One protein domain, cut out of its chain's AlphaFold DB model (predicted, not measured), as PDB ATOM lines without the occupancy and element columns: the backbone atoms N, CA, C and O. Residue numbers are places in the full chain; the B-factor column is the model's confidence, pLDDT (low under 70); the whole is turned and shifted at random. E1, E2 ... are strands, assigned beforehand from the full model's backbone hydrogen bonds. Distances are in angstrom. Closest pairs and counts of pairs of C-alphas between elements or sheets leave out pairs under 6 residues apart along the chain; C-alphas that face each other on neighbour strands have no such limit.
ATOM      1  N   GLU A  29     139.681 166.006 115.303       74.62
ATOM      2  CA  GLU A  29     141.119 165.920 114.999       74.62
ATOM      3  C   GLU A  29     141.534 167.203 114.247       74.62
ATOM      4  O   GLU A  29     141.065 167.430 113.123       74.62
ATOM      5  N   SER A  30     142.384 168.046 114.849       74.06
ATOM      6  CA  SER A  30     142.786 169.357 114.298       74.06
ATOM      7  C   SER A  30     144.309 169.530 114.205       74.06
ATOM      8  O   SER A  30     144.964 169.797 115.208       74.06
ATOM      9  N   ASP A  31     144.860 169.508 112.986       77.12
ATOM     10  CA  ASP A  31     146.301 169.687 112.725       77.12
ATOM     11  C   ASP A  31     146.626 171.084 112.149       77.12
ATOM     12  O   ASP A  31     146.118 171.467 111.086       77.12
ATOM     13  N   ALA A  32     147.562 171.825 112.757       75.50
ATOM     14  CA  ALA A  32     148.096 173.076 112.204       75.50
ATOM     15  C   ALA A  32     149.633 173.122 112.149       75.50
ATOM     16  O   ALA A  32     150.342 173.099 113.152       75.50
ATOM     17  N   ALA A  33     150.175 173.338 110.945       74.06
ATOM     18  CA  ALA A  33     151.609 173.536 110.700       74.06
ATOM     19  C   ALA A  33     152.135 174.949 111.078       74.06
ATOM     20  O   ALA A  33     153.110 175.430 110.491       74.06
ATOM     21  N   GLY A  34     151.476 175.621 112.023       73.06
ATOM     22  CA  GLY A  34     151.749 176.976 112.509       73.06
ATOM     23  C   GLY A  34     150.716 177.375 113.567       73.06
ATOM     24  O   GLY A  34     150.064 176.500 114.131       73.06
ATOM     25  N   ASP A  35     150.560 178.676 113.816       74.50
ATOM     26  CA  ASP A  35     149.602 179.204 114.800       74.50
ATOM     27  C   ASP A  35     148.160 178.790 114.445       74.50
ATOM     28  O   ASP A  35     147.717 178.978 113.304       74.50
ATOM     29  N   MET A  36     147.418 178.252 115.415       74.94
ATOM     30  CA  MET A  36     146.020 177.841 115.240       74.94
ATOM     31  C   MET A  36     145.075 178.931 115.794       74.94
ATOM     32  O   MET A  36     145.424 179.608 116.761       74.94
ATOM     33  N   PRO A  37     143.881 179.179 115.214       73.31
ATOM     34  CA  PRO A  37     142.821 179.898 115.930       73.31
ATOM     35  C   PRO A  37     142.358 179.112 117.171       73.31
ATOM     36  O   PRO A  37     142.666 177.932 117.299       73.31
ATOM     37  N   CYS A  38     141.585 179.747 118.062       75.06
ATOM     38  CA  CYS A  38     140.914 179.008 119.136       75.06
ATOM     39  C   CYS A  38     139.976 177.924 118.584       75.06
ATOM     40  O   CYS A  38     139.414 178.085 117.491       75.06
ATOM     41  N   ILE A  39     139.807 176.865 119.373       72.38
ATOM     42  CA  ILE A  39     139.018 175.672 119.059       72.38
ATOM     43  C   ILE A  39     137.894 175.551 120.092       72.38
ATOM     44  O   ILE A  39     138.170 175.571 121.288       72.38
ATOM     45  N   GLU A  40     136.656 175.423 119.615       74.75
ATOM     46  CA  GLU A  40     135.441 175.207 120.412       74.75
ATOM     47  C   GLU A  40     134.780 173.909 119.895       74.75
ATOM     48  O   GLU A  40     134.332 173.863 118.740       74.75
ATOM     49  N   SER A  41     134.767 172.847 120.710       73.56
ATOM     50  CA  SER A  41     134.307 171.497 120.336       73.56
ATOM     51  C   SER A  41     133.106 171.053 121.186       73.56
ATOM     52  O   SER A  41     133.284 170.479 122.257       73.56
ATOM     53  N   ASP A  42     131.881 171.262 120.691       72.88
ATOM     54  CA  ASP A  42     130.633 170.953 121.411       72.88
ATOM     55  C   ASP A  42     130.027 169.589 121.003       72.88
ATOM     56  O   ASP A  42     129.474 169.443 119.907       72.88
ATOM     57  N   ALA A  43     130.014 168.599 121.905       72.62
ATOM     58  CA  ALA A  43     129.319 167.323 121.702       72.62
ATOM     59  C   ALA A  43     128.052 167.179 122.565       72.62
ATOM     60  O   ALA A  43     128.087 167.045 123.789       72.62
ATOM     61  N   ALA A  44     126.896 167.055 121.904       71.19
ATOM     62  CA  ALA A  44     125.600 166.800 122.546       71.19
ATOM     63  C   ALA A  44     125.396 165.337 123.033       71.19
ATOM     64  O   ALA A  44     124.258 164.922 123.278       71.19
ATOM     65  N   GLY A  45     126.475 164.560 123.153       72.50
ATOM     66  CA  GLY A  45     126.500 163.141 123.509       72.50
ATOM     67  C   GLY A  45     127.918 162.684 123.868       72.50
ATOM     68  O   GLY A  45     128.714 163.482 124.353       72.50
ATOM     69  N   GLU A  46     128.229 161.408 123.631       70.75
ATOM     70  CA  GLU A  46     129.594 160.866 123.741       70.75
ATOM     71  C   GLU A  46     130.522 161.507 122.683       70.75
ATOM     72  O   GLU A  46     130.158 161.572 121.502       70.75
ATOM     73  N   MET A  47     131.719 161.940 123.100       75.31
ATOM     74  CA  MET A  47     132.797 162.431 122.227       75.31
ATOM     75  C   MET A  47     134.003 161.482 122.351       75.31
ATOM     76  O   MET A  47     134.711 161.548 123.352       75.31
ATOM     77  N   PRO A  48     134.261 160.570 121.392       69.19
ATOM     78  CA  PRO A  48     135.197 159.463 121.622       69.19
ATOM     79  C   PRO A  48     136.670 159.870 121.794       69.19
ATOM     80  O   PRO A  48     137.398 159.164 122.490       69.19
ATOM     81  N   CYS A  49     137.096 160.968 121.164       72.25
ATOM     82  CA  CYS A  49     138.401 161.606 121.342       72.25
ATOM     83  C   CYS A  49     138.402 163.042 120.783       72.25
ATOM     84  O   CYS A  49     137.656 163.341 119.842       72.25
ATOM     85  N   ALA A  50     139.228 163.910 121.372       74.94
ATOM     86  CA  ALA A  50     139.548 165.245 120.866       74.94
ATOM     87  C   ALA A  50     141.072 165.446 120.872       74.94
ATOM     88  O   ALA A  50     141.689 165.467 121.938       74.94
ATOM     89  N   GLU A  51     141.662 165.570 119.685       80.12
ATOM     90  CA  GLU A  51     143.108 165.670 119.455       80.12
ATOM     91  C   GLU A  51     143.405 166.972 118.684       80.12
ATOM     92  O   GLU A  51     142.865 167.189 117.594       80.12
ATOM     93  N   ASN A  52     144.234 167.862 119.243       80.94
ATOM     94  CA  ASN A  52     144.567 169.155 118.634       80.94
ATOM     95  C   ASN A  52     146.084 169.429 118.673       80.94
ATOM     96  O   ASN A  52     146.661 169.619 119.745       80.94
ATOM     97  N   ASP A  53     146.700 169.535 117.492       81.44
ATOM     98  CA  ASP A  53     148.152 169.636 117.287       81.44
ATOM     99  C   ASP A  53     148.520 170.983 116.624       81.44
ATOM    100  O   ASP A  53     148.174 171.239 115.463       81.44
ATOM    101  N   ALA A  54     149.263 171.860 117.315       81.88
ATOM    102  CA  ALA A  54     149.746 173.130 116.749       81.88
ATOM    103  C   ALA A  54     151.278 173.260 116.760       81.88
ATOM    104  O   ALA A  54     151.932 173.308 117.801       81.88
ATOM    105  N   ALA A  55     151.867 173.463 115.579       83.00
ATOM    106  CA  ALA A  55     153.290 173.783 115.424       83.00
ATOM    107  C   ALA A  55     153.631 175.277 115.664       83.00
ATOM    108  O   ALA A  55     154.750 175.705 115.364       83.00
ATOM    109  N   GLY A  56     152.679 176.060 116.178       77.56
ATOM    110  CA  GLY A  56     152.819 177.457 116.604       77.56
ATOM    111  C   GLY A  56     152.018 177.723 117.883       77.56
ATOM    112  O   GLY A  56     151.821 176.806 118.680       77.56
ATOM    113  N   ASP A  57     151.561 178.959 118.080       78.81
ATOM    114  CA  ASP A  57     150.737 179.322 119.246       78.81
ATOM    115  C   ASP A  57     149.307 178.744 119.136       78.81
ATOM    116  O   ASP A  57     148.724 178.714 118.045       78.81
ATOM    117  N   MET A  58     148.720 178.327 120.265       80.38
ATOM    118  CA  MET A  58     147.347 177.804 120.358       80.38
ATOM    119  C   MET A  58     146.566 178.597 121.430       80.38
ATOM    120  O   MET A  58     146.670 178.302 122.617       80.38
ATOM    121  N   PRO A  59     145.813 179.650 121.057       74.25
ATOM    122  CA  PRO A  59     145.386 180.694 121.990       74.25
ATOM    123  C   PRO A  59     144.313 180.265 123.001       74.25
ATOM    124  O   PRO A  59     144.289 180.830 124.094       74.25
ATOM    125  N   CYS A  60     143.439 179.317 122.652       73.81
ATOM    126  CA  CYS A  60     142.526 178.642 123.577       73.81
ATOM    127  C   CYS A  60     141.954 177.347 122.973       73.81
ATOM    128  O   CYS A  60     141.741 177.272 121.760       73.81
ATOM    129  N   THR A  61     141.714 176.344 123.820       73.00
ATOM    130  CA  THR A  61     140.966 175.120 123.480       73.00
ATOM    131  C   THR A  61     139.875 174.876 124.512       73.00
ATOM    132  O   THR A  61     140.154 174.869 125.710       73.00
ATOM    133  N   GLU A  62     138.646 174.691 124.039       78.31
ATOM    134  CA  GLU A  62     137.454 174.407 124.840       78.31
ATOM    135  C   GLU A  62     136.794 173.142 124.252       78.31
ATOM    136  O   GLU A  62     136.358 173.145 123.096       78.31
ATOM    137  N   ASN A  63     136.780 172.037 125.010       78.06
ATOM    138  CA  ASN A  63     136.181 170.760 124.598       78.06
ATOM    139  C   ASN A  63     135.063 170.351 125.577       78.06
ATOM    140  O   ASN A  63     135.351 169.967 126.713       78.06
ATOM    141  N   ASP A  64     133.810 170.352 125.118       78.19
ATOM    142  CA  ASP A  64     132.612 170.106 125.935       78.19
ATOM    143  C   ASP A  64     131.880 168.825 125.491       78.19
ATOM    144  O   ASP A  64     131.470 168.693 124.334       78.19
ATOM    145  N   ALA A  65     131.634 167.881 126.410       77.62
ATOM    146  CA  ALA A  65     130.800 166.699 126.145       77.62
ATOM    147  C   ALA A  65     129.645 166.527 127.140       77.62
ATOM    148  O   ALA A  65     129.820 166.444 128.359       77.62
ATOM    149  N   ALA A  66     128.438 166.348 126.598       80.31
ATOM    150  CA  ALA A  66     127.242 165.987 127.358       80.31
ATOM    151  C   ALA A  66     127.142 164.480 127.699       80.31
ATOM    152  O   ALA A  66     126.169 164.066 128.336       80.31
ATOM    153  N   GLY A  67     128.125 163.674 127.288       75.56
ATOM    154  CA  GLY A  67     128.320 162.269 127.660       75.56
ATOM    155  C   GLY A  67     129.761 161.997 128.105       75.56
ATOM    156  O   GLY A  67     130.402 162.871 128.692       75.56
ATOM    157  N   ASP A  68     130.255 160.791 127.827       76.69
ATOM    158  CA  ASP A  68     131.644 160.394 128.094       76.69
ATOM    159  C   ASP A  68     132.618 161.069 127.111       76.69
ATOM    160  O   ASP A  68     132.292 161.261 125.932       76.69
ATOM    161  N   MET A  69     133.829 161.379 127.586       76.12
ATOM    162  CA  MET A  69     134.940 161.910 126.786       76.12
ATOM    163  C   MET A  69     136.234 161.136 127.119       76.12
ATOM    164  O   MET A  69     136.983 161.540 128.007       76.12
ATOM    165  N   PRO A  70     136.503 159.991 126.458       72.44
ATOM    166  CA  PRO A  70     137.572 159.069 126.851       72.44
ATOM    167  C   PRO A  70     138.993 159.654 126.865       72.44
ATOM    168  O   PRO A  70     139.797 159.260 127.713       72.44
ATOM    169  N   CYS A  71     139.319 160.538 125.919       72.56
ATOM    170  CA  CYS A  71     140.655 161.113 125.754       72.56
ATOM    171  C   CYS A  71     140.572 162.553 125.227       72.56
ATOM    172  O   CYS A  71     139.899 162.795 124.220       72.56
ATOM    173  N   THR A  72     141.314 163.468 125.853       74.75
ATOM    174  CA  THR A  72     141.710 164.751 125.252       74.75
ATOM    175  C   THR A  72     143.230 164.847 125.178       74.75
ATOM    176  O   THR A  72     143.917 164.539 126.154       74.75
ATOM    177  N   GLU A  73     143.761 165.270 124.031       80.38
ATOM    178  CA  GLU A  73     145.189 165.552 123.836       80.38
ATOM    179  C   GLU A  73     145.340 166.902 123.108       80.38
ATOM    180  O   GLU A  73     144.897 167.059 121.970       80.38
ATOM    181  N   ASN A  74     145.935 167.896 123.776       81.25
ATOM    182  CA  ASN A  74     146.200 169.228 123.220       81.25
ATOM    183  C   ASN A  74     147.711 169.533 123.296       81.25
ATOM    184  O   ASN A  74     148.221 169.856 124.376       81.25
ATOM    185  N   ASP A  75     148.425 169.484 122.167       81.62
ATOM    186  CA  ASP A  75     149.879 169.700 122.091       81.62
ATOM    187  C   ASP A  75     150.216 170.960 121.253       81.62
ATOM    188  O   ASP A  75     149.907 171.062 120.063       81.62
ATOM    189  N   ALA A  76     150.898 171.938 121.866       81.44
ATOM    190  CA  ALA A  76     151.342 173.174 121.211       81.44
ATOM    191  C   ALA A  76     152.858 173.415 121.317       81.44
ATOM    192  O   ALA A  76     153.472 173.369 122.388       81.44
ATOM    193  N   ALA A  77     153.474 173.762 120.185       84.19
ATOM    194  CA  ALA A  77     154.883 174.153 120.107       84.19
ATOM    195  C   ALA A  77     155.140 175.640 120.446       84.19
ATOM    196  O   ALA A  77     156.304 176.050 120.509       84.19
ATOM    197  N   GLY A  78     154.082 176.435 120.633       78.31
ATOM    198  CA  GLY A  78     154.106 177.822 121.107       78.31
ATOM    199  C   GLY A  78     153.489 177.988 122.500       78.31
ATOM    200  O   GLY A  78     153.530 177.065 123.319       78.31
ATOM    201  N   ASP A  79     152.924 179.166 122.767       78.12
ATOM    202  CA  ASP A  79     152.147 179.441 123.988       78.12
ATOM    203  C   ASP A  79     150.750 178.782 123.914       78.12
ATOM    204  O   ASP A  79     150.117 178.779 122.851       78.12
ATOM    205  N   MET A  80     150.238 178.282 125.050       78.25
ATOM    206  CA  MET A  80     148.860 177.775 125.191       78.25
ATOM    207  C   MET A  80     148.164 178.425 126.405       78.25
ATOM    208  O   MET A  80     148.184 177.868 127.501       78.25
ATOM    209  N   PRO A  81     147.564 179.625 126.251       73.31
ATOM    210  CA  PRO A  81     147.017 180.411 127.358       73.31
ATOM    211  C   PRO A  81     145.929 179.718 128.194       73.31
ATOM    212  O   PRO A  81     145.928 179.882 129.413       73.31
ATOM    213  N   CYS A  82     145.023 178.975 127.553       70.88
ATOM    214  CA  CYS A  82     143.954 178.215 128.206       70.88
ATOM    215  C   CYS A  82     143.735 176.871 127.500       70.88
ATOM    216  O   CYS A  82     143.580 176.835 126.276       70.88
ATOM    217  N   ALA A  83     143.635 175.800 128.284       74.19
ATOM    218  CA  ALA A  83     143.029 174.538 127.875       74.19
ATOM    219  C   ALA A  83     141.940 174.157 128.886       74.19
ATOM    220  O   ALA A  83     142.225 173.999 130.074       74.19
ATOM    221  N   GLU A  84     140.701 174.035 128.420       76.25
ATOM    222  CA  GLU A  84     139.530 173.702 129.236       76.25
ATOM    223  C   GLU A  84     138.851 172.459 128.632       76.25
ATOM    224  O   GLU A  84     138.749 172.309 127.408       76.25
ATOM    225  N   SER A  85     138.469 171.487 129.465       74.44
ATOM    226  CA  SER A  85     137.798 170.262 129.004       74.44
ATOM    227  C   SER A  85     136.801 169.733 130.038       74.44
ATOM    228  O   SER A  85     137.179 169.244 131.108       74.44
ATOM    229  N   ASP A  86     135.518 169.794 129.687       75.81
ATOM    230  CA  ASP A  86     134.388 169.505 130.567       75.81
ATOM    231  C   ASP A  86     133.581 168.307 130.034       75.81
ATOM    232  O   ASP A  86     133.036 168.319 128.930       75.81
ATOM    233  N   ALA A  87     133.456 167.255 130.848       74.56
ATOM    234  CA  ALA A  87     132.676 166.063 130.510       74.56
ATOM    235  C   ALA A  87     131.525 165.854 131.496       74.56
ATOM    236  O   ALA A  87     131.634 166.102 132.702       74.56
ATOM    237  N   ALA A  88     130.371 165.419 130.993       78.12
ATOM    238  CA  ALA A  88     129.226 165.069 131.829       78.12
ATOM    239  C   ALA A  88     129.213 163.602 132.283       78.12
ATOM    240  O   ALA A  88     128.513 163.306 133.251       78.12
ATOM    241  N   GLY A  89     129.970 162.729 131.612       70.50
ATOM    242  CA  GLY A  89     130.231 161.342 132.001       70.50
ATOM    243  C   GLY A  89     131.679 161.118 132.453       70.50
ATOM    244  O   GLY A  89     132.246 161.953 133.169       70.50
ATOM    245  N   ASP A  90     132.265 159.997 132.027       70.88
ATOM    246  CA  ASP A  90     133.649 159.607 132.339       70.88
ATOM    247  C   ASP A  90     134.687 160.331 131.455       70.88
ATOM    248  O   ASP A  90     134.532 160.421 130.234       70.88
ATOM    249  N   MET A  91     135.793 160.775 132.072       71.56
ATOM    250  CA  MET A  91     137.008 161.262 131.397       71.56
ATOM    251  C   MET A  91     138.251 160.655 132.076       71.56
ATOM    252  O   MET A  91     138.743 161.201 133.062       71.56
ATOM    253  N   PRO A  92     138.768 159.507 131.602       68.06
ATOM    254  CA  PRO A  92     139.889 158.816 132.235       68.06
ATOM    255  C   PRO A  92     141.272 159.382 131.866       68.06
ATOM    256  O   PRO A  92     142.228 159.121 132.600       68.06
ATOM    257  N   CYS A  93     141.416 160.127 130.763       67.69
ATOM    258  CA  CYS A  93     142.694 160.691 130.305       67.69
ATOM    259  C   CYS A  93     142.519 162.108 129.742       67.69
ATOM    260  O   CYS A  93     141.643 162.327 128.906       67.69
ATOM    261  N   ALA A  94     143.384 163.032 130.168       72.38
ATOM    262  CA  ALA A  94     143.479 164.384 129.621       72.38
ATOM    263  C   ALA A  94     144.945 164.851 129.627       72.38
ATOM    264  O   ALA A  94     145.532 165.050 130.694       72.38
ATOM    265  N   GLU A  95     145.547 165.025 128.450       76.56
ATOM    266  CA  GLU A  95     146.917 165.523 128.300       76.56
ATOM    267  C   GLU A  95     146.940 166.923 127.680       76.56
ATOM    268  O   GLU A  95     146.260 167.208 126.693       76.56
ATOM    269  N   SER A  96     147.765 167.808 128.242       76.69
ATOM    270  CA  SER A  96     147.993 169.150 127.695       76.69
ATOM    271  C   SER A  96     149.472 169.525 127.774       76.69
ATOM    272  O   SER A  96     150.091 169.481 128.844       76.69
ATOM    273  N   LYS A  97     150.078 169.874 126.635       78.94
ATOM    274  CA  LYS A  97     151.521 170.151 126.550       78.94
ATOM    275  C   LYS A  97     151.781 171.452 125.804       78.94
ATOM    276  O   LYS A  97     151.316 171.638 124.684       78.94
ATOM    277  N   ALA A  98     152.573 172.338 126.406       76.94
ATOM    278  CA  ALA A  98     153.030 173.568 125.767       76.94
ATOM    279  C   ALA A  98     154.540 173.766 125.936       76.94
ATOM    280  O   ALA A  98     155.094 173.639 127.031       76.94
ATOM    281  N   ALA A  99     155.212 174.132 124.847       78.94
ATOM    282  CA  ALA A  99     156.608 174.567 124.904       78.94
ATOM    283  C   ALA A  99     156.761 176.031 125.379       78.94
ATOM    284  O   ALA A  99     157.844 176.418 125.821       78.94
ATOM    285  N   GLY A 100     155.699 176.835 125.273       70.62
ATOM    286  CA  GLY A 100     155.608 178.198 125.798       70.62
ATOM    287  C   GLY A 100     155.054 178.274 127.225       70.62
ATOM    288  O   GLY A 100     155.248 177.362 128.036       70.62
ATOM    289  N   ASP A 101     154.369 179.375 127.530       69.00
ATOM    290  CA  ASP A 101     153.624 179.550 128.783       69.00
ATOM    291  C   ASP A 101     152.223 178.905 128.689       69.00
ATOM    292  O   ASP A 101     151.509 179.060 127.694       69.00
ATOM    293  N   MET A 102     151.813 178.216 129.762       68.50
ATOM    294  CA  MET A 102     150.464 177.664 129.956       68.50
ATOM    295  C   MET A 102     149.981 178.014 131.377       68.50
ATOM    296  O   MET A 102     150.312 177.314 132.337       68.50
ATOM    297  N   PRO A 103     149.257 179.138 131.542       61.00
ATOM    298  CA  PRO A 103     148.824 179.636 132.842       61.00
ATOM    299  C   PRO A 103     147.477 179.076 133.331       61.00
ATOM    300  O   PRO A 103     147.168 179.285 134.502       61.00
ATOM    301  N   CYS A 104     146.690 178.417 132.470       62.19
ATOM    302  CA  CYS A 104     145.411 177.787 132.812       62.19
ATOM    303  C   CYS A 104     145.265 176.425 132.111       62.19
ATOM    304  O   CYS A 104     145.307 176.357 130.881       62.19
ATOM    305  N   ALA A 105     145.035 175.370 132.894       64.69
ATOM    306  CA  ALA A 105     144.606 174.056 132.418       64.69
ATOM    307  C   ALA A 105     143.558 173.496 133.398       64.69
ATOM    308  O   ALA A 105     143.904 173.154 134.533       64.69
ATOM    309  N   GLU A 106     142.290 173.437 132.983       67.12
ATOM    310  CA  GLU A 106     141.156 172.993 133.810       67.12
ATOM    311  C   GLU A 106     140.473 171.759 133.191       67.12
ATOM    312  O   GLU A 106     140.257 171.686 131.982       67.12
ATOM    313  N   THR A 107     140.145 170.764 134.025       65.38
ATOM    314  CA  THR A 107     139.488 169.512 133.600       65.38
ATOM    315  C   THR A 107     138.414 169.099 134.610       65.38
ATOM    316  O   THR A 107     138.713 168.898 135.792       65.38
ATOM    317  N   ASN A 108     137.153 168.979 134.172       68.88
ATOM    318  CA  ASN A 108     136.016 168.752 135.081       68.88
ATOM    319  C   ASN A 108     135.053 167.636 134.608       68.88
ATOM    320  O   ASN A 108     133.952 167.916 134.117       68.88
ATOM    321  N   PRO A 109     135.405 166.350 134.796       64.44
ATOM    322  CA  PRO A 109     134.439 165.258 134.700       64.44
ATOM    323  C   PRO A 109     133.528 165.154 135.926       64.44
ATOM    324  O   PRO A 109     133.815 165.687 137.004       64.44
ATOM    325  N   LYS A 110     132.423 164.417 135.759       63.66
ATOM    326  CA  LYS A 110     131.377 164.255 136.784       63.66
ATOM    327  C   LYS A 110     131.264 162.836 137.351       63.66
ATOM    328  O   LYS A 110     130.686 162.701 138.429       63.66
ATOM    329  N   GLU A 111     131.809 161.814 136.681       60.38
ATOM    330  CA  GLU A 111     131.809 160.420 137.168       60.38
ATOM    331  C   GLU A 111     133.217 159.968 137.637       60.38
ATOM    332  O   GLU A 111     133.538 160.203 138.807       60.38
ATOM    333  N   GLU A 112     134.085 159.378 136.802       57.53
ATOM    334  CA  GLU A 112     135.502 159.130 137.162       57.53
ATOM    335  C   GLU A 112     136.438 160.319 136.830       57.53
ATOM    336  O   GLU A 112     136.220 161.072 135.881       57.53
ATOM    337  N   ALA A 113     137.487 160.509 137.647       54.78
ATOM    338  CA  ALA A 113     138.461 161.601 137.517       54.78
ATOM    339  C   ALA A 113     139.674 161.202 136.647       54.78
ATOM    340  O   ALA A 113     140.093 160.041 136.712       54.78
ATOM    341  N   PRO A 114     140.300 162.131 135.894       56.69
ATOM    342  CA  PRO A 114     141.273 161.760 134.875       56.69
ATOM    343  C   PRO A 114     142.642 161.438 135.471       56.69
ATOM    344  O   PRO A 114     143.076 162.031 136.463       56.69
ATOM    345  N   HIS A 115     143.399 160.599 134.768       57.75
ATOM    346  CA  HIS A 115     144.838 160.809 134.689       57.75
ATOM    347  C   HIS A 115     145.083 162.072 133.853       57.75
ATOM    348  O   HIS A 115     145.053 162.033 132.624       57.75
ATOM    349  N   ALA A 116     145.251 163.193 134.556       59.38
ATOM    350  CA  ALA A 116     145.611 164.479 133.979       59.38
ATOM    351  C   ALA A 116     147.135 164.673 134.047       59.38
ATOM    352  O   ALA A 116     147.702 164.716 135.146       59.38
ATOM    353  N   GLU A 117     147.782 164.802 132.888       61.03
ATOM    354  CA  GLU A 117     149.206 165.142 132.767       61.03
ATOM    355  C   GLU A 117     149.350 166.482 132.028       61.03
ATOM    356  O   GLU A 117     148.959 166.616 130.866       61.03
ATOM    357  N   SER A 118     149.914 167.493 132.704       59.28
ATOM    358  CA  SER A 118     150.201 168.805 132.110       59.28
ATOM    359  C   SER A 118     151.701 169.107 132.122       59.28
ATOM    360  O   SER A 118     152.369 169.053 133.162       59.28
ATOM    361  N   SER A 119     152.261 169.407 130.946       61.84
ATOM    362  CA  SER A 119     153.711 169.551 130.755       61.84
ATOM    363  C   SER A 119     154.072 170.874 130.081       61.84
ATOM    364  O   SER A 119     153.603 171.176 128.985       61.84
ATOM    365  N   VAL A 120     154.904 171.673 130.756       60.41
ATOM    366  CA  VAL A 120     155.158 173.081 130.409       60.41
ATOM    367  C   VAL A 120     156.651 173.396 130.554       60.41
ATOM    368  O   VAL A 120     157.259 173.095 131.589       60.41
ATOM    369  N   GLU A 121     157.274 174.006 129.537       59.78
ATOM    370  CA  GLU A 121     158.666 174.493 129.649       59.78
ATOM    371  C   GLU A 121     158.778 175.934 130.208       59.78
ATOM    372  O   GLU A 121     159.846 176.283 130.724       59.78
ATOM    373  N   GLY A 122     157.698 176.730 130.153       57.00
ATOM    374  CA  GLY A 122     157.569 178.105 130.673       57.00
ATOM    375  C   GLY A 122     157.157 178.256 132.155       57.00
ATOM    376  O   GLY A 122     157.471 177.412 133.002       57.00
ATOM    377  N   GLU A 123     156.488 179.368 132.494       49.81
ATOM    378  CA  GLU A 123     155.929 179.633 133.835       49.81
ATOM    379  C   GLU A 123     154.509 179.037 133.995       49.81
ATOM    380  O   GLU A 123     153.681 179.121 133.094       49.81
ATOM    381  N   MET A 124     154.213 178.453 135.168       46.03
ATOM    382  CA  MET A 124     152.936 177.780 135.471       46.03
ATOM    383  C   MET A 124     152.460 178.080 136.911       46.03
ATOM    384  O   MET A 124     153.208 177.842 137.868       46.03
ATOM    385  N   PRO A 125     151.213 178.551 137.089       42.47
ATOM    386  CA  PRO A 125     150.457 178.505 138.342       42.47
ATOM    387  C   PRO A 125     149.128 177.719 138.206       42.47
ATOM    388  O   PRO A 125     148.456 177.840 137.199       42.47
ATOM    389  N   SER A 126     148.701 177.013 139.262       45.28
ATOM    390  CA  SER A 126     147.378 176.350 139.380       45.28
ATOM    391  C   SER A 126     146.993 175.322 138.296       45.28
ATOM    392  O   SER A 126     146.436 175.653 137.260       45.28
TER     393      SER A 126
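This is residues 29 to 126 of the 577 residues of the protein "Torsin family 4 member A" of Strigops habroptila (UniProt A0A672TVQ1). The chain is wound in stacked, flattened turns, a small solenoid in which each turn sends one strand along one wall and the next strand back along the opposite wall. The walls are two flat parallel sheets, E1 E3 E5 E7 E9 and E2 E4 E6 E8, which make a well-formed sandwich, with links closing the turns at both ends; residues 121 to 126 run on past E9 without a named element. The printed part has 98 residues, no named helix and nine strands, E1 to E9 in order; the class is all strand, though 48 residues, under half, are in named elements. It is compact, with a radius of gyration of the C-alphas of 12.5 A, and flat in outline, spanning 32 by 26 by 14 A.

The larger sheet begins with E1, residues 29 to 32, an edge strand. Its neighbour E3, residues 50 to 54, is parallel to it at 4 degrees, with N 32 and O 53 2.8 A apart. E5, residues 71 to 76, is parallel to E3, with N 52 and O 73 at 2.9 A. E7, residues 93 to 98, is parallel to E5, with N 74 and O 95 at 3.0 A. E9, residues 115 to 120, is the other edge strand, parallel to E7, with N 98 and O 119 at 3.0 A. The second sheet runs E2, residues 39 to 43, E4, residues 61 to 65, E6, residues 82 to 87, and E8, residues 104 to 108. N 43 and O 64 are 2.8 A apart between E2 and E4, N 65 and O 86 2.9 A between E4 and E6, and N 106 and O 83 3.0 A between E6 and E8. The two sheets form a sandwich, two sheets face to face, with best planes 3 degrees apart and the facing parts 10.8 A centre to centre. The closest C-alphas of E6 and E7 are those of Ala 83 and Ser 96, 7.3 A apart. E2 and E3 are apart, but only just, at 8.2 A.

E1 begins at C-alpha 29, (141.119, 165.920, 114.999), and is 10.4 A long. E2 is 13.1 A, E3 and E4 13.5 A each, E5 and E6 16.7 A each, E7 17.1 A and E8 13.2 A. E5 begins at C-alpha 71, (140.655, 161.113, 125.754). E9, 16.6 A long, ends at C-alpha 120, (155.158, 173.081, 130.409).

The two C-alphas farthest apart, those of Gly 34 and Glu 111, are 35.8 A apart. The printed part has no cut and no long link; the links from E4 through to E8 are tight. The mean pLDDT of the printed part is 71.3, and residue 48, residues 92 to 93 and residues 101 to 126 are under 70.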